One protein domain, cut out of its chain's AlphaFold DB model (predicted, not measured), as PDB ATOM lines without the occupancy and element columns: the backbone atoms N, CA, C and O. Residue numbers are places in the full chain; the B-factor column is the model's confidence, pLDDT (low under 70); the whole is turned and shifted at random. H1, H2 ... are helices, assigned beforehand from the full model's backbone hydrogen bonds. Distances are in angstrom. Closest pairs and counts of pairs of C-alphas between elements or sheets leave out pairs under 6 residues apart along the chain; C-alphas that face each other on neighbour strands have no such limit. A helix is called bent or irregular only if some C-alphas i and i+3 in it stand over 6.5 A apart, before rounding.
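This is residues 234 to 416 of the 527 residues of an uncharacterized protein of Massariosphaeria phaeospora (UniProt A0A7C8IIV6). One very long helix, H6, runs the length of the domain, with a cluster of shorter helices packed on one side of its middle stretch and its last part sticking out free, residues 392 to 416. In the cluster, H4 and the arm H5a cross H6 steeply, and the hairpin of H1 and H2 packs through H1 on H5a, away from H6; the arm H5b turns off from H5a and folds back with the beginning of H6 as a second hairpin. The printed part has 183 residues with six named helices, H1 to H6 in chain order, and no named strand: all helix. It is loose, with a radius of gyration of the C-alphas of 23.1 A, and spans 95 by 31 by 28 A.

H6, residues 354 to 415, is 90.3 A long, from C-alpha 354 at (22.756, 19.231, -37.246) to C-alpha 415 at (-58.451, 29.299, 1.048). H5, residues 312 to 350, was assigned as one helix by its hydrogen bonds but is bent, with C-alphas 333 and 336 7.5 A apart. Its arms are H5a, residues 312 to 333, 32.5 A, and H5b, residues 336 to 350, 21.1 A. H4 is residues 292 to 302, 15.3 A; H3 is residues 282 to 286, 8.1 A. H2, residues 263 to 280, 25.8 A, has a kink of 28 degrees near residue 272. H1, residues 234 to 257, 35.0 A, begins at C-alpha 234 at (-24.309, -0.232, -12.833).

H6 touches H5b with residues 354 to 367 alone, a hairpin at a shallow tilt of 25 degrees, opposite ways; the closest C-alphas, of Ile 345 and Val 357, are 5.2 A apart. H5a touches H6 at a steep tilt of 61 degrees, closest at the C-alphas of Ile 326 and Ala 375, 5.9 A. H4 touches H6 at a steep tilt of 64 degrees, closest at the C-alphas of Ala 301 and Arg 387, 5.1 A. H5a and H5b stand about perpendicular, at 85 degrees. H4 and H5a touch at a steep tilt of 49 degrees, the C-alphas of Leu 296 and Ile 318 closest at 6.6 A. H1 touches H5a at a shallow tilt of 22 degrees, the same way, the C-alphas of Arg 250 and Ala 321 closest at 5.3 A. H1 and H2 form a hairpin at a shallow tilt of 14 degrees, the C-alphas of Leu 242 and Ala 276 closest at 5.0 A. H3 and H2 touch only at the corner, and only just, with 3 pairs of C-alphas within 8 A, the closest those of His 278 and Ala 285, 5.9 A. H1 and H6 are apart. Every O i to N i+4 pair is within hydrogen-bond range in H4, H5b and H6; the counts are 19 of 20 in H1, 12 of 14 in H2, 16 of 18 in H5a and 0 of 1 in H3, where 2 of 2 O i to N i+3 pairs are within range.

The C-alphas farthest apart, of Val 351 and Thr 416, are 95.2 A apart; without residues 392 to 416 the body spans 60 by 30 by 26 A. The printed part has no cut and no long link. The mean pLDDT of the printed part is 90.0, with residue 234, residues 306 to 308 and residues 412 to 416 under 70.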
ATOM      1  N   ASP A 234     -24.281  -0.304 -11.359       61.59
ATOM      2  CA  ASP A 234     -24.309  -0.232 -12.833       61.59
ATOM      3  C   ASP A 234     -23.348   0.830 -13.405       61.59
ATOM      4  O   ASP A 234     -22.998   0.815 -14.594       61.59
ATOM      5  N   GLY A 235     -22.823   1.711 -12.546       77.31
ATOM      6  CA  GLY A 235     -21.926   2.794 -12.937       77.31
ATOM      7  C   GLY A 235     -20.555   2.318 -13.421       77.31
ATOM      8  O   GLY A 235     -19.996   2.916 -14.340       77.31
ATOM      9  N   ALA A 236     -20.013   1.226 -12.867       88.06
ATOM     10  CA  ALA A 236     -18.649   0.776 -13.162       88.06
ATOM     11  C   ALA A 236     -18.454   0.387 -14.639       88.06
ATOM     12  O   ALA A 236     -17.488   0.805 -15.280       88.06
ATOM     13  N   LYS A 237     -19.412  -0.348 -15.218       91.56
ATOM     14  CA  LYS A 237     -19.355  -0.759 -16.628       91.56
ATOM     15  C   LYS A 237     -19.549   0.426 -17.574       91.56
ATOM     16  O   LYS A 237     -18.822   0.543 -18.561       91.56
ATOM     17  N   ALA A 238     -20.506   1.309 -17.278       91.44
ATOM     18  CA  ALA A 238     -20.742   2.518 -18.069       91.44
ATOM     19  C   ALA A 238     -19.530   3.463 -18.031       91.44
ATOM     20  O   ALA A 238     -19.134   4.029 -19.051       91.44
ATOM     21  N   ARG A 239     -18.891   3.572 -16.867       91.50
ATOM     22  CA  ARG A 239     -17.644   4.305 -16.654       91.50
ATOM     23  C   ARG A 239     -16.489   3.753 -17.478       91.50
ATOM     24  O   ARG A 239     -15.807   4.529 -18.148       91.50
ATOM     25  N   ASP A 240     -16.254   2.447 -17.427       94.81
ATOM     26  CA  ASP A 240     -15.147   1.827 -18.157       94.81
ATOM     27  C   ASP A 240     -15.358   1.940 -19.676       94.81
ATOM     28  O   ASP A 240     -14.415   2.254 -20.409       94.81
ATOM     29  N   GLU A 241     -16.602   1.797 -20.154       96.00
ATOM     30  CA  GLU A 241     -16.949   2.038 -21.562       96.00
ATOM     31  C   GLU A 241     -16.737   3.511 -21.954       96.00
ATOM     32  O   GLU A 241     -16.206   3.787 -23.031       96.00
ATOM     33  N   LEU A 242     -17.083   4.469 -21.082       96.00
ATOM     34  CA  LEU A 242     -16.828   5.891 -21.325       96.00
ATOM     35  C   LEU A 242     -15.326   6.197 -21.399       96.00
ATOM     36  O   LEU A 242     -14.891   6.896 -22.316       96.00
ATOM     37  N   LEU A 243     -14.519   5.659 -20.481       96.88
ATOM     38  CA  LEU A 243     -13.060   5.801 -20.512       96.88
ATOM     39  C   LEU A 243     -12.471   5.224 -21.805       96.88
ATOM     40  O   LEU A 243     -11.654   5.882 -22.457       96.88
ATOM     41  N   ALA A 244     -12.919   4.032 -22.208       97.62
ATOM     42  CA  ALA A 244     -12.501   3.405 -23.457       97.62
ATOM     43  C   ALA A 244     -12.881   4.262 -24.676       97.62
ATOM     44  O   ALA A 244     -12.037   4.503 -25.541       97.62
ATOM     45  N   ALA A 245     -14.112   4.780 -24.726       97.69
ATOM     46  CA  ALA A 245     -14.586   5.632 -25.814       97.69
ATOM     47  C   ALA A 245     -13.824   6.970 -25.893       97.69
ATOM     48  O   ALA A 245     -13.482   7.420 -26.989       97.69
ATOM     49  N   LEU A 246     -13.506   7.594 -24.752       97.56
ATOM     50  CA  LEU A 246     -12.701   8.822 -24.687       97.56
ATOM     51  C   LEU A 246     -11.266   8.596 -25.177       97.56
ATOM     52  O   LEU A 246     -10.722   9.420 -25.919       97.56
ATOM     53  N   GLU A 247     -10.650   7.476 -24.805       97.25
ATOM     54  CA  GLU A 247      -9.305   7.128 -25.262       97.25
ATOM     55  C   GLU A 247      -9.285   6.805 -26.764       97.25
ATOM     56  O   GLU A 247      -8.418   7.279 -27.505       97.25
ATOM     57  N   GLU A 248     -10.291   6.073 -27.251       97.19
ATOM     58  CA  GLU A 248     -10.463   5.781 -28.675       97.19
ATOM     59  C   GLU A 248     -10.615   7.073 -29.493       97.19
ATOM     60  O   GLU A 248      -9.946   7.248 -30.520       97.19
ATOM     61  N   ARG A 249     -11.427   8.010 -28.987       96.62
ATOM     62  CA  ARG A 249     -11.627   9.346 -29.555       96.62
ATOM     63  C   ARG A 249     -10.317  10.122 -29.613       96.62
ATOM     64  O   ARG A 249      -9.953  10.635 -30.672       96.62
ATOM     65  N   ARG A 250      -9.560  10.160 -28.513       96.94
ATOM     66  CA  ARG A 250      -8.246  10.820 -28.429       96.94
ATOM     67  C   ARG A 250      -7.267  10.263 -29.464       96.94
ATOM     68  O   ARG A 250      -6.596  11.018 -30.177       96.94
ATOM     69  N   HIS A 251      -7.197   8.940 -29.585       96.88
ATOM     70  CA  HIS A 251      -6.370   8.277 -30.587       96.88
ATOM     71  C   HIS A 251      -6.819   8.591 -32.017       96.88
ATOM     72  O   HIS A 251      -5.971   8.824 -32.885       96.88
ATOM     73  N   LEU A 252      -8.128   8.624 -32.274       96.56
ATOM     74  CA  LEU A 252      -8.677   8.957 -33.582       96.56
ATOM     75  C   LEU A 252      -8.366  10.406 -33.971       96.56
ATOM     76  O   LEU A 252      -7.856  10.633 -35.069       96.56
ATOM     77  N   VAL A 253      -8.559  11.360 -33.058       95.50
ATOM     78  CA  VAL A 253      -8.160  12.766 -33.237       95.50
ATOM     79  C   VAL A 253      -6.672  12.859 -33.570       95.50
ATOM     80  O   VAL A 253      -6.298  13.532 -34.528       95.50
ATOM     81  N   GLY A 254      -5.816  12.109 -32.868       94.38
ATOM     82  CA  GLY A 254      -4.385  12.032 -33.172       94.38
ATOM     83  C   GLY A 254      -4.069  11.479 -34.571       94.38
ATOM     84  O   GLY A 254      -3.130  11.947 -35.219       94.38
ATOM     85  N   LYS A 255      -4.844  10.506 -35.071       96.00
ATOM     86  CA  LYS A 255      -4.708   9.968 -36.441       96.00
ATOM     87  C   LYS A 255      -5.187  10.970 -37.495       96.00
ATOM     88  O   LYS A 255      -4.505  11.142 -38.505       96.00
ATOM     89  N   VAL A 256      -6.308  11.653 -37.253       94.81
ATOM     90  CA  VAL A 256      -6.831  12.717 -38.131       94.81
ATOM     91  C   VAL A 256      -5.847  13.884 -38.195       94.81
ATOM     92  O   VAL A 256      -5.532  14.359 -39.282       94.81
ATOM     93  N   TRP A 257      -5.276  14.279 -37.055       90.75
ATOM     94  CA  TRP A 257      -4.240  15.311 -36.970       90.75
ATOM     95  C   TRP A 257      -2.996  14.965 -37.800       90.75
ATOM     96  O   TRP A 257      -2.449  15.795 -38.521       90.75
ATOM     97  N   LYS A 258      -2.580  13.694 -37.788       91.00
ATOM     98  CA  LYS A 258      -1.487  13.188 -38.635       91.00
ATOM     99  C   LYS A 258      -1.881  12.994 -40.108       91.00
ATOM    100  O   LYS A 258      -1.069  12.477 -40.870       91.00
ATOM    101  N   LYS A 259      -3.099  13.378 -40.511       91.88
ATOM    102  CA  LYS A 259      -3.677  13.164 -41.852       91.88
ATOM    103  C   LYS A 259      -3.733  11.685 -42.274       91.88
ATOM    104  O   LYS A 259      -3.823  11.388 -43.457       91.88
ATOM    105  N   LEU A 260      -3.710  10.759 -41.308       94.25
ATOM    106  CA  LEU A 260      -3.806   9.312 -41.555       94.25
ATOM    107  C   LEU A 260      -5.253   8.851 -41.759       94.25
ATOM    108  O   LEU A 260      -5.485   7.774 -42.297       94.25
ATOM    109  N   LYS A 261      -6.218   9.642 -41.286       95.12
ATOM    110  CA  LYS A 261      -7.653   9.360 -41.352       95.12
ATOM    111  C   LYS A 261      -8.425  10.602 -41.765       95.12
ATOM    112  O   LYS A 261      -7.985  11.727 -41.510       95.12
ATOM    113  N   ARG A 262      -9.581  10.408 -42.400       94.56
ATOM    114  CA  ARG A 262     -10.449  11.518 -42.822       94.56
ATOM    115  C   ARG A 262     -11.248  12.043 -41.633       94.56
ATOM    116  O   ARG A 262     -11.664  11.279 -40.772       94.56
ATOM    117  N   ARG A 263     -11.558  13.342 -41.634       92.44
ATOM    118  CA  ARG A 263     -12.386  13.968 -40.586       92.44
ATOM    119  C   ARG A 263     -13.768  13.313 -40.441       92.44
ATOM    120  O   ARG A 263     -14.238  13.189 -39.326       92.44
ATOM    121  N   LYS A 264     -14.356  12.806 -41.532       93.81
ATOM    122  CA  LYS A 264     -15.638  12.072 -41.502       93.81
ATOM    123  C   LYS A 264     -15.610  10.825 -40.606       93.81
ATOM    124  O   LYS A 264     -16.641  10.438 -40.076       93.81
ATOM    125  N   GLU A 265     -14.444  10.200 -40.425       93.06
ATOM    126  CA  GLU A 265     -14.305   9.053 -39.516       93.06
ATOM    127  C   GLU A 265     -14.446   9.479 -38.050       93.06
ATOM    128  O   GLU A 265     -14.923   8.701 -37.230       93.06
ATOM    129  N   LEU A 266     -14.066  10.722 -37.725       93.56
ATOM    130  CA  LEU A 266     -14.290  11.301 -36.403       93.56
ATOM    131  C   LEU A 266     -15.795  11.394 -36.125       93.56
ATOM    132  O   LEU A 266     -16.248  10.961 -35.072       93.56
ATOM    133  N   ASP A 267     -16.577  11.865 -37.097       91.94
ATOM    134  CA  ASP A 267     -18.030  11.996 -36.955       91.94
ATOM    135  C   ASP A 267     -18.724  10.634 -36.782       91.94
ATOM    136  O   ASP A 267     -19.634  10.506 -35.968       91.94
ATOM    137  N   GLN A 268     -18.249   9.587 -37.467       91.56
ATOM    138  CA  GLN A 268     -18.763   8.219 -37.297       91.56
ATOM    139  C   GLN A 268     -18.542   7.688 -35.876       91.56
ATOM    140  O   GLN A 268     -19.427   7.062 -35.294       91.56
ATOM    141  N   GLN A 269     -17.376   7.966 -35.290       92.69
ATOM    142  CA  GLN A 269     -17.056   7.515 -33.939       92.69
ATOM    143  C   GLN A 269     -17.764   8.334 -32.848       92.69
ATOM    144  O   GLN A 269     -17.862   7.886 -31.705       92.69
ATOM    145  N   SER A 270     -18.296   9.514 -33.193       93.50
ATOM    146  CA  SER A 270     -19.105  10.325 -32.278       93.50
ATOM    147  C   SER A 270     -20.320   9.551 -31.762       93.50
ATOM    148  O   SER A 270     -20.658   9.699 -30.596       93.50
ATOM    149  N   ALA A 271     -20.927   8.672 -32.570       95.56
ATOM    150  CA  ALA A 271     -22.073   7.866 -32.146       95.56
ATOM    151  C   ALA A 271     -21.732   6.907 -30.990       95.56
ATOM    152  O   ALA A 271     -22.514   6.773 -30.052       95.56
ATOM    153  N   ARG A 272     -20.546   6.278 -31.017       96.12
ATOM    154  CA  ARG A 272     -20.085   5.407 -29.923       96.12
ATOM    155  C   ARG A 272     -19.848   6.207 -28.646       96.12
ATOM    156  O   ARG A 272     -20.303   5.798 -27.583       96.12
ATOM    157  N   LEU A 273     -19.160   7.344 -28.758       97.38
ATOM    158  CA  LEU A 273     -18.900   8.212 -27.612       97.38
ATOM    159  C   LEU A 273     -20.203   8.759 -27.017       97.38
ATOM    160  O   LEU A 273     -20.347   8.758 -25.802       97.38
ATOM    161  N   LEU A 274     -21.168   9.160 -27.849       96.81
ATOM    162  CA  LEU A 274     -22.488   9.596 -27.387       96.81
ATOM    163  C   LEU A 274     -23.239   8.477 -26.677       96.81
ATOM    164  O   LEU A 274     -23.749   8.706 -25.591       96.81
ATOM    165  N   LYS A 275     -23.233   7.256 -27.224       96.69
ATOM    166  CA  LYS A 275     -23.837   6.097 -26.555       96.69
ATOM    167  C   LYS A 275     -23.213   5.847 -25.179       96.69
ATOM    168  O   LYS A 275     -23.940   5.592 -24.226       96.69
ATOM    169  N   ALA A 276     -21.887   5.939 -25.067       96.38
ATOM    170  CA  ALA A 276     -21.195   5.793 -23.788       96.38
ATOM    171  C   ALA A 276     -21.522   6.944 -22.817       96.38
ATOM    172  O   ALA A 276     -21.729   6.707 -21.632       96.38
ATOM    173  N   LEU A 277     -21.631   8.180 -23.319       94.56
ATOM    174  CA  LEU A 277     -22.043   9.344 -22.529       94.56
ATOM    175  C   LEU A 277     -23.485   9.216 -22.028       94.56
ATOM    176  O   LEU A 277     -23.725   9.491 -20.860       94.56
ATOM    177  N   HIS A 278     -24.422   8.762 -22.865       94.00
ATOM    178  CA  HIS A 278     -25.816   8.522 -22.473       94.00
ATOM    179  C   HIS A 278     -25.942   7.358 -21.489       94.00
ATOM    180  O   HIS A 278     -26.743   7.434 -20.572       94.00
ATOM    181  N   ALA A 279     -25.134   6.304 -21.635       91.50
ATOM    182  CA  ALA A 279     -25.097   5.218 -20.657       91.50
ATOM    183  C   ALA A 279     -24.535   5.677 -19.300       91.50
ATOM    184  O   ALA A 279     -24.977   5.202 -18.263       91.50
ATOM    185  N   PHE A 280     -23.563   6.594 -19.301       90.38
ATOM    186  CA  PHE A 280     -22.967   7.134 -18.075       90.38
ATOM    187  C   PHE A 280     -23.839   8.209 -17.398       90.38
ATOM    188  O   PHE A 280     -23.841   8.327 -16.170       90.38
ATOM    189  N   ARG A 281     -24.545   9.021 -18.193       88.38
ATOM    190  CA  ARG A 281     -25.462  10.090 -17.765       88.38
ATOM    191  C   ARG A 281     -26.642  10.188 -18.748       88.38
ATOM    192  O   ARG A 281     -26.533  10.895 -19.761       88.38
ATOM    193  N   PRO A 282     -27.754   9.478 -18.496       87.88
ATOM    194  CA  PRO A 282     -28.885   9.415 -19.424       87.88
ATOM    195  C   PRO A 282     -29.581  10.767 -19.617       87.88
ATOM    196  O   PRO A 282     -30.138  11.025 -20.684       87.88
ATOM    197  N   GLU A 283     -29.470  11.686 -18.655       81.94
ATOM    198  CA  GLU A 283     -30.079  13.022 -18.706       81.94
ATOM    199  C   GLU A 283     -29.564  13.839 -19.901       81.94
ATOM    200  O   GLU A 283     -30.280  14.674 -20.461       81.94
ATOM    201  N   ILE A 284     -28.334  13.561 -20.345       87.50
ATOM    202  CA  ILE A 284     -27.677  14.229 -21.475       87.50
ATOM    203  C   ILE A 284     -28.378  13.920 -22.805       87.50
ATOM    204  O   ILE A 284     -28.308  14.725 -23.737       87.50
ATOM    205  N   ALA A 285     -29.109  12.806 -22.913       89.69
ATOM    206  CA  ALA A 285     -29.863  12.466 -24.122       89.69
ATOM    207  C   ALA A 285     -30.929  13.523 -24.472       89.69
ATOM    208  O   ALA A 285     -31.276  13.689 -25.640       89.69
ATOM    209  N   THR A 286     -31.394  14.292 -23.483       86.50
ATOM    210  CA  THR A 286     -32.385  15.366 -23.670       86.50
ATOM    211  C   THR A 286     -31.786  16.682 -24.176       86.50
ATOM    212  O   THR A 286     -32.515  17.616 -24.514       86.50
ATOM    213  N   PHE A 287     -30.454  16.804 -24.236       85.88
ATOM    214  CA  PHE A 287     -29.819  18.060 -24.620       85.88
ATOM    215  C   PHE A 287     -30.108  18.391 -26.086       85.88
ATOM    216  O   PHE A 287     -29.933  17.568 -26.982       85.88
ATOM    217  N   LYS A 288     -30.484  19.649 -26.349       89.56
ATOM    218  CA  LYS A 288     -30.734  20.142 -27.715       89.56
ATOM    219  C   LYS A 288     -29.501  20.008 -28.616       89.56
ATOM    220  O   LYS A 288     -29.633  19.808 -29.818       89.56
ATOM    221  N   ASN A 289     -28.306  20.144 -28.039       91.81
ATOM    222  CA  ASN A 289     -27.047  19.970 -28.746       91.81
ATOM    223  C   ASN A 289     -26.396  18.648 -28.325       91.81
ATOM    224  O   ASN A 289     -25.997  18.493 -27.174       91.81
ATOM    225  N   GLN A 290     -26.285  17.724 -29.280       94.50
ATOM    226  CA  GLN A 290     -25.691  16.398 -29.098       94.50
ATOM    227  C   GLN A 290     -24.253  16.321 -29.639       94.50
ATOM    228  O   GLN A 290     -23.755  15.249 -29.971       94.50
ATOM    229  N   THR A 291     -23.562  17.455 -29.773       95.75
ATOM    230  CA  THR A 291     -22.148  17.454 -30.164       95.75
ATOM    231  C   THR A 291     -21.301  16.945 -28.991       95.75
ATOM    232  O   THR A 291     -21.372  17.537 -27.911       95.75
ATOM    233  N   PRO A 292     -20.458  15.902 -29.168       96.19
ATOM    234  CA  PRO A 292     -19.666  15.348 -28.068       96.19
ATOM    235  C   PRO A 292     -18.798  16.388 -27.359       96.19
ATOM    236  O   PRO A 292     -18.721  16.381 -26.137       96.19
ATOM    237  N   TYR A 293     -18.193  17.312 -28.112       96.75
ATOM    238  CA  TYR A 293     -17.403  18.410 -27.556       96.75
ATOM    239  C   TYR A 293     -18.212  19.251 -26.559       96.75
ATOM    240  O   TYR A 293     -17.808  19.406 -25.409       96.75
ATOM    241  N   ASP A 294     -19.381  19.742 -26.977       95.88
ATOM    242  CA  ASP A 294     -20.216  20.623 -26.157       95.88
ATOM    243  C   ASP A 294     -20.746  19.902 -24.915       95.88
ATOM    244  O   ASP A 294     -20.739  20.466 -23.821       95.88
ATOM    245  N   ILE A 295     -21.127  18.629 -25.055       95.75
ATOM    246  CA  ILE A 295     -21.526  17.784 -23.925       95.75
ATOM    247  C   ILE A 295     -20.379  17.652 -22.917       95.75
ATOM    248  O   ILE A 295     -20.578  17.869 -21.724       95.75
ATOM    249  N   LEU A 296     -19.168  17.329 -23.380       96.31
ATOM    250  CA  LEU A 296     -17.997  17.180 -22.516       96.31
ATOM    251  C   LEU A 296     -17.628  18.495 -21.810       96.31
ATOM    252  O   LEU A 296     -17.257  18.470 -20.636       96.31
ATOM    253  N   VAL A 297     -17.771  19.640 -22.488       96.31
ATOM    254  CA  VAL A 297     -17.596  20.971 -21.883       96.31
ATOM    255  C   VAL A 297     -18.641  21.219 -20.791       96.31
ATOM    256  O   VAL A 297     -18.284  21.708 -19.720       96.31
ATOM    257  N   VAL A 298     -19.909  20.863 -21.023       93.44
ATOM    258  CA  VAL A 298     -20.981  20.994 -20.020       93.44
ATOM    259  C   VAL A 298     -20.715  20.099 -18.809       93.44
ATOM    260  O   VAL A 298     -20.800  20.582 -17.681       93.44
ATOM    261  N   ILE A 299     -20.316  18.838 -19.019       92.12
ATOM    262  CA  ILE A 299     -19.926  17.929 -17.930       92.12
ATOM    263  C   ILE A 299     -18.775  18.545 -17.125       92.12
ATOM    264  O   ILE A 299     -18.875  18.668 -15.907       92.12
ATOM    265  N   ALA A 300     -17.711  19.005 -17.794       93.88
ATOM    266  CA  ALA A 300     -16.561  19.626 -17.135       93.88
ATOM    267  C   ALA A 300     -16.929  20.916 -16.377       93.88
ATOM    268  O   ALA A 300     -16.376  21.189 -15.309       93.88
ATOM    269  N   ALA A 301     -17.874  21.706 -16.895       91.75
ATOM    270  CA  ALA A 301     -18.388  22.889 -16.214       91.75
ATOM    271  C   ALA A 301     -19.177  22.532 -14.946       91.75
ATOM    272  O   ALA A 301     -19.048  23.248 -13.947       91.75
ATOM    273  N   ASN A 302     -19.927  21.426 -14.975       89.06
ATOM    274  CA  ASN A 302     -20.760  20.974 -13.864       89.06
ATOM    275  C   ASN A 302     -19.963  20.349 -12.705       89.06
ATOM    276  O   ASN A 302     -20.441  20.370 -11.575       89.06
ATOM    277  N   VAL A 303     -18.724  19.887 -12.947       85.81
ATOM    278  CA  VAL A 303     -17.829  19.280 -11.929       85.81
ATOM    279  C   VAL A 303     -17.652  20.124 -10.660       85.81
ATOM    280  O   VAL A 303     -17.321  19.590  -9.608       85.81
ATOM    281  N   ARG A 304     -17.841  21.444 -10.752       72.81
ATOM    282  CA  ARG A 304     -17.707  22.363  -9.612       72.81
ATOM    283  C   ARG A 304     -19.020  22.910  -9.059       72.81
ATOM    284  O   ARG A 304     -18.977  23.526  -8.005       72.81
ATOM    285  N   ILE A 305     -20.131  22.775  -9.784       70.75
ATOM    286  CA  ILE A 305     -21.426  23.323  -9.346       70.75
ATOM    287  C   ILE A 305     -22.122  22.303  -8.446       70.75
ATOM    288  O   ILE A 305     -22.573  22.626  -7.355       70.75
ATOM    289  N   SER A 306     -22.173  21.058  -8.900       68.44
ATOM    290  CA  SER A 306     -22.631  19.920  -8.106       68.44
ATOM    291  C   SER A 306     -21.403  19.197  -7.554       68.44
ATOM    292  O   SER A 306     -20.329  19.370  -8.118       68.44
ATOM    293  N   LYS A 307     -21.520  18.389  -6.491       60.03
ATOM    294  CA  LYS A 307     -20.542  17.324  -6.198       60.03
ATOM    295  C   LYS A 307     -20.912  16.163  -7.111       60.03
ATOM    296  O   LYS A 307     -21.787  15.391  -6.736       60.03
ATOM    297  N   PRO A 308     -20.404  16.083  -8.347       63.12
ATOM    298  CA  PRO A 308     -20.844  15.017  -9.212       63.12
ATOM    299  C   PRO A 308     -20.015  13.797  -8.830       63.12
ATOM    300  O   PRO A 308     -18.789  13.890  -8.741       63.12
ATOM    301  N   ASP A 309     -20.660  12.660  -8.629       72.06
ATOM    302  CA  ASP A 309     -19.970  11.385  -8.432       72.06
ATOM    303  C   ASP A 309     -19.302  10.972  -9.757       72.06
ATOM    304  O   ASP A 309     -19.791  10.144 -10.528       72.06
ATOM    305  N   ILE A 310     -18.234  11.688 -10.116       84.81
ATOM    306  CA  ILE A 310     -17.406  11.497 -11.296       84.81
ATOM    307  C   ILE A 310     -15.980  11.379 -10.797       84.81
ATOM    308  O   ILE A 310     -15.383  12.326 -10.280       84.81
ATOM    309  N   ASP A 311     -15.407  10.209 -11.029       89.38
ATOM    310  CA  ASP A 311     -14.035   9.943 -10.647       89.38
ATOM    311  C   ASP A 311     -13.040  10.863 -11.346       89.38
ATOM    312  O   ASP A 311     -13.143  11.162 -12.543       89.38
ATOM    313  N   GLN A 312     -11.975  11.200 -10.619       90.38
ATOM    314  CA  GLN A 312     -10.875  12.010 -11.135       90.38
ATOM    315  C   GLN A 312     -10.284  11.437 -12.438       90.38
ATOM    316  O   GLN A 312      -9.906  12.195 -13.329       90.38
ATOM    317  N   GLY A 313     -10.251  10.107 -12.592       94.06
ATOM    318  CA  GLY A 313      -9.762   9.454 -13.811       94.06
ATOM    319  C   GLY A 313     -10.614   9.740 -15.056       94.06
ATOM    320  O   GLY A 313     -10.069   9.915 -16.152       94.06
ATOM    321  N   ILE A 314     -11.938   9.846 -14.896       94.50
ATOM    322  CA  ILE A 314     -12.852  10.233 -15.980       94.50
ATOM    323  C   ILE A 314     -12.641  11.708 -16.303       94.50
ATOM    324  O   ILE A 314     -12.446  12.052 -17.467       94.50
ATOM    325  N   ILE A 315     -12.594  12.564 -15.278       94.00
ATOM    326  CA  ILE A 315     -12.369  14.009 -15.427       94.00
ATOM    327  C   ILE A 315     -11.083  14.279 -16.222       94.00
ATOM    328  O   ILE A 315     -11.100  15.016 -17.211       94.00
ATOM    329  N   ASP A 316      -9.976  13.635 -15.851       95.88
ATOM    330  CA  ASP A 316      -8.693  13.772 -16.544       95.88
ATOM    331  C   ASP A 316      -8.776  13.320 -18.010       95.88
ATOM    332  O   ASP A 316      -8.181  13.940 -18.900       95.88
ATOM    333  N   SER A 317      -9.523  12.248 -18.281       97.25
ATOM    334  CA  SER A 317      -9.730  11.724 -19.635       97.25
ATOM    335  C   SER A 317     -10.580  12.670 -20.487       97.25
ATOM    336  O   SER A 317     -10.229  12.926 -21.641       97.25
ATOM    337  N   ILE A 318     -11.620  13.275 -19.902       96.75
ATOM    338  CA  ILE A 318     -12.446  14.315 -20.531       96.75
ATOM    339  C   ILE A 318     -11.579  15.524 -20.907       96.75
ATOM    340  O   ILE A 318     -11.577  15.938 -22.067       96.75
ATOM    341  N   TYR A 319     -10.773  16.055 -19.979       96.81
ATOM    342  CA  TYR A 319      -9.893  17.196 -20.266       96.81
ATOM    343  C   TYR A 319      -8.874  16.891 -21.365       96.81
ATOM    344  O   TYR A 319      -8.619  17.731 -22.230       96.81
ATOM    345  N   ARG A 320      -8.295  15.684 -21.369       96.94
ATOM    346  CA  ARG A 320      -7.370  15.258 -22.429       96.94
ATOM    347  C   ARG A 320      -8.068  15.188 -23.785       96.94
ATOM    348  O   ARG A 320      -7.494  15.677 -24.757       96.94
ATOM    349  N   ALA A 321      -9.273  14.621 -23.849       97.25
ATOM    350  CA  ALA A 321     -10.063  14.555 -25.075       97.25
ATOM    351  C   ALA A 321     -10.390  15.965 -25.601       97.25
ATOM    352  O   ALA A 321     -10.035  16.282 -26.739       97.25
ATOM    353  N   LEU A 322     -10.929  16.842 -24.745       97.31
ATOM    354  CA  LEU A 322     -11.252  18.238 -25.072       97.31
ATOM    355  C   LEU A 322     -10.033  19.012 -25.595       97.31
ATOM    356  O   LEU A 322     -10.094  19.629 -26.658       97.31
ATOM    357  N   LEU A 323      -8.887  18.921 -24.908       96.81
ATOM    358  CA  LEU A 323      -7.650  19.573 -25.353       96.81
ATOM    359  C   LEU A 323      -7.177  19.048 -26.712       96.81
ATOM    360  O   LEU A 323      -6.698  19.828 -27.537       96.81
ATOM    361  N   THR A 324      -7.286  17.742 -26.970       95.50
ATOM    362  CA  THR A 324      -6.921  17.198 -28.286       95.50
ATOM    363  C   THR A 324      -7.865  17.652 -29.392       95.50
ATOM    364  O   THR A 324      -7.388  17.956 -30.486       95.50
ATOM    365  N   GLU A 325      -9.167  17.762 -29.120       95.31
ATOM    366  CA  GLU A 325     -10.140  18.259 -30.094       95.31
ATOM    367  C   GLU A 325      -9.900  19.735 -30.424       95.31
ATOM    368  O   GLU A 325      -9.760  20.077 -31.599       95.31
ATOM    369  N   ILE A 326      -9.723  20.604 -29.423       95.69
ATOM    370  CA  ILE A 326      -9.424  22.030 -29.655       95.69
ATOM    371  C   ILE A 326      -8.150  22.193 -30.476       95.69
ATOM    372  O   ILE A 326      -8.111  22.984 -31.419       95.69
ATOM    373  N   ARG A 327      -7.108  21.411 -30.171       93.06
ATOM    374  CA  ARG A 327      -5.867  21.434 -30.952       93.06
ATOM    375  C   ARG A 327      -6.113  21.101 -32.419       93.06
ATOM    376  O   ARG A 327      -5.553  21.783 -33.268       93.06
ATOM    377  N   LEU A 328      -6.967  20.121 -32.723       92.31
ATOM    378  CA  LEU A 328      -7.342  19.795 -34.102       92.31
ATOM    379  C   LEU A 328      -8.060  20.966 -34.802       92.31
ATOM    380  O   LEU A 328      -7.888  21.161 -36.006       92.31
ATOM    381  N   HIS A 329      -8.856  21.751 -34.072       90.06
ATOM    382  CA  HIS A 329      -9.525  22.938 -34.612       90.06
ATOM    383  C   HIS A 329      -8.568  24.115 -34.841       90.06
ATOM    384  O   HIS A 329      -8.663  24.776 -35.879       90.06
ATOM    385  N   LEU A 330      -7.640  24.352 -33.911       88.25
ATOM    386  CA  LEU A 330      -6.645  25.424 -34.000       88.25
ATOM    387  C   LEU A 330      -5.584  25.161 -35.074       88.25
ATOM    388  O   LEU A 330      -5.103  26.112 -35.688       88.25
ATOM    389  N   ASP A 331      -5.247  23.893 -35.337       79.06
ATOM    390  CA  ASP A 331      -4.168  23.524 -36.264       79.06
ATOM    391  C   ASP A 331      -4.390  24.079 -37.672       79.06
ATOM    392  O   ASP A 331      -3.447  24.550 -38.291       79.06
ATOM    393  N   LYS A 332      -5.645  24.202 -38.129       77.44
ATOM    394  CA  LYS A 332      -5.959  24.829 -39.426       77.44
ATOM    395  C   LYS A 332      -5.342  26.222 -39.600       77.44
ATOM    396  O   LYS A 332      -5.067  26.625 -40.724       77.44
ATOM    397  N   ARG A 333      -5.155  26.971 -38.506       75.31
ATOM    398  CA  ARG A 333      -4.548  28.311 -38.529       75.31
ATOM    399  C   ARG A 333      -3.019  28.268 -38.535       75.31
ATOM    400  O   ARG A 333      -2.410  29.172 -39.094       75.31
ATOM    401  N   LEU A 334      -2.404  27.238 -37.946       80.81
ATOM    402  CA  LEU A 334      -0.943  27.113 -37.802       80.81
ATOM    403  C   LEU A 334      -0.322  25.982 -38.639       80.81
ATOM    404  O   LEU A 334       0.885  25.729 -38.563       80.81
ATOM    405  N   ASP A 335      -1.120  25.332 -39.482       83.44
ATOM    406  CA  ASP A 335      -0.702  24.280 -40.406       83.44
ATOM    407  C   ASP A 335       0.450  24.755 -41.296       83.44
ATOM    408  O   ASP A 335       1.410  24.020 -41.519       83.44
ATOM    409  N   ALA A 336       0.397  26.004 -41.770       87.62
ATOM    410  CA  ALA A 336       1.437  26.577 -42.619       87.62
ATOM    411  C   ALA A 336       2.773  26.743 -41.874       87.62
ATOM    412  O   ALA A 336       3.825  26.375 -42.396       87.62
ATOM    413  N   GLU A 337       2.743  27.247 -40.637       90.56
ATOM    414  CA  GLU A 337       3.948  27.455 -39.829       90.56
ATOM    415  C   GLU A 337       4.577  26.118 -39.424       90.56
ATOM    416  O   GLU A 337       5.778  25.903 -39.598       90.56
ATOM    417  N   THR A 338       3.763  25.171 -38.954       90.19
ATOM    418  CA  THR A 338       4.256  23.843 -38.580       90.19
ATOM    419  C   THR A 338       4.736  23.042 -39.790       90.19
ATOM    420  O   THR A 338       5.729  22.317 -39.672       90.19
ATOM    421  N   ALA A 339       4.098  23.182 -40.958       91.00
ATOM    422  CA  ALA A 339       4.574  22.600 -42.210       91.00
ATOM    423  C   ALA A 339       5.912  23.212 -42.642       91.00
ATOM    424  O   ALA A 339       6.824  22.457 -42.980       91.00
ATOM    425  N   ARG A 340       6.068  24.543 -42.553       95.31
ATOM    426  CA  ARG A 340       7.331  25.246 -42.834       95.31
ATOM    427  C   ARG A 340       8.460  24.730 -41.945       95.31
ATOM    428  O   ARG A 340       9.506  24.346 -42.458       95.31
ATOM    429  N   ILE A 341       8.236  24.651 -40.631       96.19
ATOM    430  CA  ILE A 341       9.246  24.164 -39.679       96.19
ATOM    431  C   ILE A 341       9.601  22.695 -39.964       96.19
ATOM    432  O   ILE A 341      10.775  22.335 -39.987       96.19
ATOM    433  N   ARG A 342       8.611  21.831 -40.237       95.44
ATOM    434  CA  ARG A 342       8.863  20.418 -40.590       95.44
ATOM    435  C   ARG A 342       9.654  20.276 -41.892       95.44
ATOM    436  O   ARG A 342      10.575  19.467 -41.938       95.44
ATOM    437  N   ALA A 343       9.308  21.043 -42.925       96.94
ATOM    438  CA  ALA A 343      10.034  21.050 -44.190       96.94
ATOM    439  C   ALA A 343      11.482  21.528 -44.000       96.94
ATOM    440  O   ALA A 343      12.395  20.905 -44.534       96.94
ATOM    441  N   GLY A 344      11.695  22.557 -43.171       97.81
ATOM    442  CA  GLY A 344      13.027  23.037 -42.797       97.81
ATOM    443  C   GLY A 344      13.867  21.972 -42.092       97.81
ATOM    444  O   GLY A 344      15.010  21.752 -42.477       97.81
ATOM    445  N   ILE A 345      13.288  21.241 -41.127       98.00
ATOM    446  CA  ILE A 345      13.981  20.139 -40.433       98.00
ATOM    447  C   ILE A 345      14.429  19.070 -41.438       98.00
ATOM    448  O   ILE A 345      15.570  18.620 -41.390       98.00
ATOM    449  N   LEU A 346      13.549  18.678 -42.367       97.88
ATOM    450  CA  LEU A 346      13.876  17.687 -43.396       97.88
ATOM    451  C   LEU A 346      14.949  18.194 -44.368       97.88
ATOM    452  O   LEU A 346      15.823  17.422 -44.759       97.88
ATOM    453  N   ALA A 347      14.900  19.469 -44.758       98.06
ATOM    454  CA  ALA A 347      15.892  20.074 -45.641       98.06
ATOM    455  C   ALA A 347      17.274  20.161 -44.970       98.06
ATOM    456  O   ALA A 347      18.259  19.732 -45.561       98.06
ATOM    457  N   ALA A 348      17.343  20.629 -43.720       98.00
ATOM    458  CA  ALA A 348      18.585  20.710 -42.952       98.00
ATOM    459  C   ALA A 348      19.203  19.326 -42.696       98.00
ATOM    460  O   ALA A 348      20.413  19.150 -42.845       98.00
ATOM    461  N   ALA A 349      18.365  18.325 -42.400       98.00
ATOM    462  CA  ALA A 349      18.804  16.944 -42.220       98.00
ATOM    463  C   ALA A 349      19.416  16.345 -43.499       98.00
ATOM    464  O   ALA A 349      20.377  15.590 -43.412       98.00
ATOM    465  N   ARG A 350      18.913  16.704 -44.691       98.06
ATOM    466  CA  ARG A 350      19.483  16.243 -45.976       98.06
ATOM    467  C   ARG A 350      20.881  16.794 -46.253       98.06
ATOM    468  O   ARG A 350      21.646  16.140 -46.948       98.06
ATOM    469  N   VAL A 351      21.201  17.977 -45.728       98.25
ATOM    470  CA  VAL A 351      22.520  18.623 -45.875       98.25
ATOM    471  C   VAL A 351      23.437  18.287 -44.684       98.25
ATOM    472  O   VAL A 351      24.527  18.832 -44.560       98.25
ATOM    473  N   SER A 352      23.009  17.392 -43.785       97.69
ATOM    474  CA  SER A 352      23.732  17.036 -42.555       97.69
ATOM    475  C   SER A 352      24.053  18.236 -41.647       97.69
ATOM    476  O   SER A 352      25.008  18.200 -40.872       97.69
ATOM    477  N   ASN A 353      23.247  19.304 -41.698       98.31
ATOM    478  CA  ASN A 353      23.403  20.466 -40.822       98.31
ATOM    479  C   ASN A 353      22.663  20.235 -39.492       98.31
ATOM    480  O   ASN A 353      21.492  20.596 -39.334       98.31
ATOM    481  N   GLN A 354      23.347  19.611 -38.531       98.12
ATOM    482  CA  GLN A 354      22.756  19.231 -37.246       98.12
ATOM    483  C   GLN A 354      22.368  20.434 -36.369       98.12
ATOM    484  O   GLN A 354      21.387  20.361 -35.626       98.12
ATOM    485  N   GLU A 355      23.105  21.543 -36.456       98.19
ATOM    486  CA  GLU A 355      22.813  22.758 -35.687       98.19
ATOM    487  C   GLU A 355      21.451  23.335 -36.081       98.19
ATOM    488  O   GLU A 355      20.608  23.609 -35.222       98.19
ATOM    489  N   GLU A 356      21.185  23.406 -37.384       98.12
ATOM    490  CA  GLU A 356      19.911  23.893 -37.904       98.12
ATOM    491  C   GLU A 356      18.745  22.955 -37.554       98.12
ATOM    492  O   GLU A 356      17.665  23.414 -37.172       98.12
ATOM    493  N   VAL A 357      18.964  21.635 -37.593       98.06
ATOM    494  CA  VAL A 357      17.971  20.649 -37.131       98.06
ATOM    495  C   VAL A 357      17.619  20.875 -35.659       98.06
ATOM    496  O   VAL A 357      16.435  20.869 -35.299       98.06
ATOM    497  N   ASN A 358      18.614  21.111 -34.802       98.00
ATOM    498  CA  ASN A 358      18.403  21.372 -33.377       98.00
ATOM    499  C   ASN A 358      17.664  22.704 -33.150       98.00
ATOM    500  O   ASN A 358      16.716  22.760 -32.354       98.00
ATOM    501  N   ARG A 359      18.037  23.759 -33.891       98.31
ATOM    502  CA  ARG A 359      17.378  25.073 -33.849       98.31
ATOM    503  C   ARG A 359      15.899  24.966 -34.222       98.31
ATOM    504  O   ARG A 359      15.038  25.348 -33.429       98.31
ATOM    505  N   LEU A 360      15.589  24.363 -35.370       98.06
ATOM    506  CA  LEU A 360      14.213  24.188 -35.846       98.06
ATOM    507  C   LEU A 360      13.395  23.227 -34.969       98.06
ATOM    508  O   LEU A 360      12.185  23.397 -34.819       98.06
ATOM    509  N   THR A 361      14.026  22.229 -34.345       97.31
ATOM    510  CA  THR A 361      13.353  21.349 -33.373       97.31
ATOM    511  C   THR A 361      12.950  22.117 -32.113       97.31
ATOM    512  O   THR A 361      11.840  21.935 -31.605       97.31
ATOM    513  N   THR A 362      13.807  23.027 -31.646       97.44
ATOM    514  CA  THR A 362      13.507  23.930 -30.526       97.44
ATOM    515  C   THR A 362      12.393  24.914 -30.894       97.44
ATOM    516  O   THR A 362      11.457  25.105 -30.115       97.44
ATOM    517  N   GLU A 363      12.426  25.475 -32.108       96.75
ATOM    518  CA  GLU A 363      11.359  26.331 -32.649       96.75
ATOM    519  C   GLU A 363      10.021  25.576 -32.716       96.75
ATOM    520  O   GLU A 363       9.010  26.060 -32.205       96.75
ATOM    521  N   LYS A 364      10.021  24.336 -33.226       95.50
ATOM    522  CA  LYS A 364       8.844  23.450 -33.244       95.50
ATOM    523  C   LYS A 364       8.294  23.200 -31.843       95.50
ATOM    524  O   LYS A 364       7.078  23.191 -31.652       95.50
ATOM    525  N   HIS A 365       9.164  22.958 -30.862       94.94
ATOM    526  CA  HIS A 365       8.747  22.752 -29.477       94.94
ATOM    527  C   HIS A 365       8.106  24.020 -28.893       94.94
ATOM    528  O   HIS A 365       7.023  23.943 -28.318       94.94
ATOM    529  N   SER A 366       8.715  25.187 -29.117       94.88
ATOM    530  CA  SER A 366       8.172  26.491 -28.715       94.88
ATOM    531  C   SER A 366       6.804  26.770 -29.353       94.88
ATOM    532  O   SER A 366       5.862  27.137 -28.650       94.88
ATOM    533  N   ALA A 367       6.650  26.516 -30.656       92.06
ATOM    534  CA  ALA A 367       5.374  26.651 -31.359       92.06
ATOM    535  C   ALA A 367       4.299  25.706 -30.789       92.06
ATOM    536  O   ALA A 367       3.168  26.126 -30.546       92.06
ATOM    537  N   ASN A 368       4.657  24.452 -30.486       91.19
ATOM    538  CA  ASN A 368       3.746  23.499 -29.845       91.19
ATOM    539  C   ASN A 368       3.312  23.948 -28.439       91.19
ATOM    540  O   ASN A 368       2.151  23.754 -28.082       91.19
ATOM    541  N   LEU A 369       4.216  24.536 -27.647       92.81
ATOM    542  CA  LEU A 369       3.885  25.081 -26.326       92.81
ATOM    543  C   LEU A 369       2.935  26.278 -26.430       92.81
ATOM    544  O   LEU A 369       1.956  26.333 -25.692       92.81
ATOM    545  N   LYS A 370       3.171  27.198 -27.376       92.31
ATOM    546  CA  LYS A 370       2.254  28.319 -27.645       92.31
ATOM    547  C   LYS A 370       0.867  27.820 -28.049       92.31
ATOM    548  O   LYS A 370      -0.132  28.273 -27.503       92.31
ATOM    549  N   MET A 371       0.812  26.835 -28.945       91.19
ATOM    550  CA  MET A 371      -0.435  26.182 -29.355       91.19
ATOM    551  C   MET A 371      -1.185  25.554 -28.192       91.19
ATOM    552  O   MET A 371      -2.405  25.660 -28.104       91.19
ATOM    553  N   PHE A 372      -0.455  24.885 -27.305       93.00
ATOM    554  CA  PHE A 372      -1.041  24.300 -26.114       93.00
ATOM    555  C   PHE A 372      -1.619  25.375 -25.188       93.00
ATOM    556  O   PHE A 372      -2.747  25.207 -24.737       93.00
ATOM    557  N   GLY A 373      -0.913  26.492 -24.986       94.06
ATOM    558  CA  GLY A 373      -1.421  27.637 -24.222       94.06
ATOM    559  C   GLY A 373      -2.728  28.195 -24.793       94.06
ATOM    560  O   GLY A 373      -3.720  28.270 -24.077       94.06
ATOM    561  N   ILE A 374      -2.777  28.463 -26.104       93.94
ATOM    562  CA  ILE A 374      -3.996  28.958 -26.776       93.94
ATOM    563  C   ILE A 374      -5.148  27.950 -26.646       93.94
ATOM    564  O   ILE A 374      -6.292  28.333 -26.390       93.94
ATOM    565  N   ALA A 375      -4.867  26.651 -26.802       94.31
ATOM    566  CA  ALA A 375      -5.873  25.603 -26.646       94.31
ATOM    567  C   ALA A 375      -6.427  25.544 -25.215       94.31
ATOM    568  O   ALA A 375      -7.633  25.393 -25.034       94.31
ATOM    569  N   GLN A 376      -5.561  25.686 -24.207       95.81
ATOM    570  CA  GLN A 376      -5.964  25.735 -22.802       95.81
ATOM    571  C   GLN A 376      -6.819  26.966 -22.498       95.81
ATOM    572  O   GLN A 376      -7.872  26.825 -21.885       95.81
ATOM    573  N   GLU A 377      -6.404  28.151 -22.943       96.06
ATOM    574  CA  GLU A 377      -7.163  29.393 -22.753       96.06
ATOM    575  C   GLU A 377      -8.544  29.312 -23.410       96.06
ATOM    576  O   GLU A 377      -9.547  29.663 -22.787       96.06
ATOM    577  N   THR A 378      -8.611  28.768 -24.630       95.81
ATOM    578  CA  THR A 378      -9.876  28.540 -25.344       95.81
ATOM    579  C   THR A 378     -10.778  27.582 -24.562       95.81
ATOM    580  O   THR A 378     -11.934  27.910 -24.304       95.81
ATOM    581  N   LEU A 379     -10.238  26.444 -24.104       96.38
ATOM    582  CA  LEU A 379     -10.987  25.464 -23.312       96.38
ATOM    583  C   LEU A 379     -11.538  26.069 -22.017       96.38
ATOM    584  O   LEU A 379     -12.698  25.864 -21.670       96.38
ATOM    585  N   ILE A 380     -10.705  26.818 -21.294       95.44
ATOM    586  CA  ILE A 380     -11.107  27.494 -20.056       95.44
ATOM    587  C   ILE A 380     -12.207  28.518 -20.352       95.44
ATOM    588  O   ILE A 380     -13.174  28.608 -19.594       95.44
ATOM    589  N   GLY A 381     -12.090  29.263 -21.453       94.94
ATOM    590  CA  GLY A 381     -13.116  30.194 -21.919       94.94
ATOM    591  C   GLY A 381     -14.459  29.509 -22.181       94.94
ATOM    592  O   GLY A 381     -15.490  29.984 -21.693       94.94
ATOM    593  N   ASP A 382     -14.443  28.373 -22.878       96.00
ATOM    594  CA  ASP A 382     -15.638  27.578 -23.181       96.00
ATOM    595  C   ASP A 382     -16.280  27.013 -21.906       96.00
ATOM    596  O   ASP A 382     -17.484  27.171 -21.701       96.00
ATOM    597  N   ILE A 383     -15.479  26.455 -20.990       94.50
ATOM    598  CA  ILE A 383     -15.961  25.942 -19.697       94.50
ATOM    599  C   ILE A 383     -16.557  27.067 -18.845       94.50
ATOM    600  O   ILE A 383     -17.630  26.895 -18.266       94.50
ATOM    601  N   ARG A 384     -15.909  28.239 -18.772       93.38
ATOM    602  CA  ARG A 384     -16.443  29.409 -18.046       93.38
ATOM    603  C   ARG A 384     -17.769  29.876 -18.641       93.38
ATOM    604  O   ARG A 384     -18.701  30.181 -17.899       93.38
ATOM    605  N   ARG A 385     -17.880  29.915 -19.973       93.56
ATOM    606  CA  ARG A 385     -19.126  30.275 -20.663       93.56
ATOM    607  C   ARG A 385     -20.231  29.259 -20.378       93.56
ATOM    608  O   ARG A 385     -21.333  29.670 -20.020       93.56
ATOM    609  N   ALA A 386     -19.935  27.966 -20.486       91.81
ATOM    610  CA  ALA A 386     -20.875  26.898 -20.165       91.81
ATOM    611  C   ALA A 386     -21.333  26.979 -18.703       91.81
ATOM    612  O   ALA A 386     -22.530  26.919 -18.439       91.81
ATOM    613  N   ARG A 387     -20.412  27.237 -17.768       89.56
ATOM    614  CA  ARG A 387     -20.728  27.428 -16.348       89.56
ATOM    615  C   ARG A 387     -21.692  28.593 -16.125       89.56
ATOM    616  O   ARG A 387     -22.710  28.408 -15.471       89.56
ATOM    617  N   ARG A 388     -21.427  29.770 -16.702       89.44
ATOM    618  CA  ARG A 388     -22.350  30.921 -16.612       89.44
ATOM    619  C   ARG A 388     -23.733  30.596 -17.178       89.44
ATOM    620  O   ARG A 388     -24.738  30.999 -16.607       89.44
ATOM    621  N   ASN A 389     -23.791  29.855 -18.283       87.12
ATOM    622  CA  ASN A 389     -25.063  29.438 -18.871       87.12
ATOM    623  C   ASN A 389     -25.825  28.456 -17.967       87.12
ATOM    624  O   ASN A 389     -27.043  28.582 -17.858       87.12
ATOM    625  N   LEU A 390     -25.124  27.528 -17.305       85.50
ATOM    626  CA  LEU A 390     -25.715  26.627 -16.311       85.50
ATOM    627  C   LEU A 390     -26.282  27.413 -15.124       85.50
ATOM    628  O   LEU A 390     -27.448  27.224 -14.796       85.50
ATOM    629  N   TRP A 391     -25.524  28.357 -14.559       84.75
ATOM    630  CA  TRP A 391     -25.999  29.221 -13.470       84.75
ATOM    631  C   TRP A 391     -27.242  30.024 -13.847       84.75
ATOM    632  O   TRP A 391     -28.222  30.016 -13.115       84.75
ATOM    633  N   ARG A 392     -27.257  30.657 -15.026       85.19
ATOM    634  CA  ARG A 392     -28.442  31.388 -15.511       85.19
ATOM    635  C   ARG A 392     -29.654  30.489 -15.721       85.19
ATOM    636  O   ARG A 392     -30.783  30.969 -15.684       85.19
ATOM    637  N   LYS A 393     -29.446  29.215 -16.054       85.25
ATOM    638  CA  LYS A 393     -30.546  28.257 -16.166       85.25
ATOM    639  C   LYS A 393     -31.055  27.881 -14.776       85.25
ATOM    640  O   LYS A 393     -32.232  28.076 -14.524       85.25
ATOM    641  N   ALA A 394     -30.164  27.469 -13.876       80.62
ATOM    642  CA  ALA A 394     -30.512  27.133 -12.498       80.62
ATOM    643  C   ALA A 394     -31.226  28.291 -11.779       80.62
ATOM    644  O   ALA A 394     -32.217  28.066 -11.098       80.62
ATOM    645  N   LEU A 395     -30.779  29.533 -11.993       84.06
ATOM    646  CA  LEU A 395     -31.429  30.724 -11.447       84.06
ATOM    647  C   LEU A 395     -32.853  30.908 -11.987       84.06
ATOM    648  O   LEU A 395     -33.758  31.166 -11.205       84.06
ATOM    649  N   ARG A 396     -33.072  30.738 -13.297       84.44
ATOM    650  CA  ARG A 396     -34.417  30.821 -13.895       84.44
ATOM    651  C   ARG A 396     -35.341  29.714 -13.398       84.44
ATOM    652  O   ARG A 396     -36.516  29.969 -13.141       84.44
ATOM    653  N   ASP A 397     -34.809  28.505 -13.247       79.31
ATOM    654  CA  ASP A 397     -35.555  27.365 -12.717       79.31
ATOM    655  C   ASP A 397     -35.941  27.629 -11.246       79.31
ATOM    656  O   ASP A 397     -37.100  27.456 -10.873       79.31
ATOM    657  N   LEU A 398     -35.012  28.157 -10.435       80.94
ATOM    658  CA  LEU A 398     -35.269  28.553  -9.047       80.94
ATOM    659  C   LEU A 398     -36.293  29.690  -8.954       80.94
ATOM    660  O   LEU A 398     -37.228  29.591  -8.173       80.94
ATOM    661  N   GLN A 399     -36.167  30.737  -9.773       83.12
ATOM    662  CA  GLN A 399     -37.141  31.831  -9.836       83.12
ATOM    663  C   GLN A 399     -38.541  31.311 -10.179       83.12
ATOM    664  O   GLN A 399     -39.511  31.684  -9.524       83.12
ATOM    665  N   SER A 400     -38.643  30.401 -11.150       80.81
ATOM    666  CA  SER A 400     -39.918  29.782 -11.531       80.81
ATOM    667  C   SER A 400     -40.528  28.988 -10.370       80.81
ATOM    668  O   SER A 400     -41.723  29.102 -10.103       80.81
ATOM    669  N   LEU A 401     -39.710  28.223  -9.637       82.44
ATOM    670  CA  LEU A 401     -40.149  27.504  -8.437       82.44
ATOM    671  C   LEU A 401     -40.576  28.455  -7.315       82.44
ATOM    672  O   LEU A 401     -41.608  28.221  -6.689       82.44
ATOM    673  N   THR A 402     -39.834  29.537  -7.080       81.12
ATOM    674  CA  THR A 402     -40.171  30.551  -6.073       81.12
ATOM    675  C   THR A 402     -41.505  31.220  -6.387       81.12
ATOM    676  O   THR A 402     -42.333  31.359  -5.491       81.12
ATOM    677  N   VAL A 403     -41.762  31.568  -7.653       80.12
ATOM    678  CA  VAL A 403     -43.057  32.117  -8.089       80.12
ATOM    679  C   VAL A 403     -44.185  31.115  -7.836       80.12
ATOM    680  O   VAL A 403     -45.217  31.488  -7.281       80.12
ATOM    681  N   LEU A 404     -43.987  29.835  -8.166       80.06
ATOM    682  CA  LEU A 404     -44.980  28.789  -7.901       80.06
ATOM    683  C   LEU A 404     -45.242  28.604  -6.401       80.06
ATOM    684  O   LEU A 404     -46.396  28.503  -5.993       80.06
ATOM    685  N   GLN A 405     -44.201  28.598  -5.566       79.06
ATOM    686  CA  GLN A 405     -44.347  28.488  -4.113       79.06
ATOM    687  C   GLN A 405     -45.018  29.721  -3.505       79.06
ATOM    688  O   GLN A 405     -45.856  29.584  -2.614       79.06
ATOM    689  N   ALA A 406     -44.694  30.922  -3.988       76.50
ATOM    690  CA  ALA A 406     -45.371  32.148  -3.585       76.50
ATOM    691  C   ALA A 406     -46.859  32.081  -3.955       76.50
ATOM    692  O   ALA A 406     -47.710  32.280  -3.090       76.50
ATOM    693  N   ALA A 407     -47.186  31.696  -5.192       71.62
ATOM    694  CA  ALA A 407     -48.563  31.515  -5.642       71.62
ATOM    695  C   ALA A 407     -49.316  30.461  -4.811       71.62
ATOM    696  O   ALA A 407     -50.464  30.687  -4.434       71.62
ATOM    697  N   GLN A 408     -48.674  29.340  -4.463       73.00
ATOM    698  CA  GLN A 408     -49.246  28.323  -3.574       73.00
ATOM    699  C   GLN A 408     -49.511  28.871  -2.171       73.00
ATOM    700  O   GLN A 408     -50.603  28.669  -1.647       73.00
ATOM    701  N   LYS A 409     -48.560  29.594  -1.568       72.06
ATOM    702  CA  LYS A 409     -48.746  30.222  -0.250       72.06
ATOM    703  C   LYS A 409     -49.901  31.220  -0.263       72.06
ATOM    704  O   LYS A 409     -50.727  31.193   0.642       72.06
ATOM    705  N   TRP A 410     -50.004  32.038  -1.308       71.75
ATOM    706  CA  TRP A 410     -51.117  32.968  -1.506       71.75
ATOM    707  C   TRP A 410     -52.456  32.251  -1.702       71.75
ATOM    708  O   TRP A 410     -53.463  32.638  -1.112       71.75
ATOM    709  N   ALA A 411     -52.484  31.184  -2.504       71.88
ATOM    710  CA  ALA A 411     -53.684  30.385  -2.716       71.88
ATOM    711  C   ALA A 411     -54.143  29.703  -1.421       71.88
ATOM    712  O   ALA A 411     -55.335  29.732  -1.117       71.88
ATOM    713  N   ILE A 412     -53.206  29.151  -0.642       69.81
ATOM    714  CA  ILE A 412     -53.477  28.602   0.687       69.81
ATOM    715  C   ILE A 412     -54.025  29.712   1.566       69.81
ATOM    716  O   ILE A 412     -55.125  29.542   2.055       69.81
ATOM    717  N   PHE A 413     -53.362  30.864   1.679       67.00
ATOM    718  CA  PHE A 413     -53.844  31.981   2.492       67.00
ATOM    719  C   PHE A 413     -55.265  32.418   2.114       67.00
ATOM    720  O   PHE A 413     -56.077  32.649   2.995       67.00
ATOM    721  N   ASN A 414     -55.613  32.458   0.826       66.75
ATOM    722  CA  ASN A 414     -56.967  32.799   0.377       66.75
ATOM    723  C   ASN A 414     -58.004  31.693   0.644       66.75
ATOM    724  O   ASN A 414     -59.183  31.982   0.827       66.75
ATOM    725  N   GLN A 415     -57.590  30.426   0.670       64.88
ATOM    726  CA  GLN A 415     -58.451  29.299   1.048       64.88
ATOM    727  C   GLN A 415     -58.541  29.133   2.575       64.88
ATOM    728  O   GLN A 415     -59.563  28.698   3.103       64.88
ATOM    729  N   THR A 416     -57.488  29.522   3.294       55.19
ATOM    730  CA  THR A 416     -57.327  29.472   4.747       55.19
ATOM    731  C   THR A 416     -57.485  30.840   5.400       55.19
ATOM    732  O   THR A 416     -57.128  30.975   6.564       55.19
TER     733      THR A 416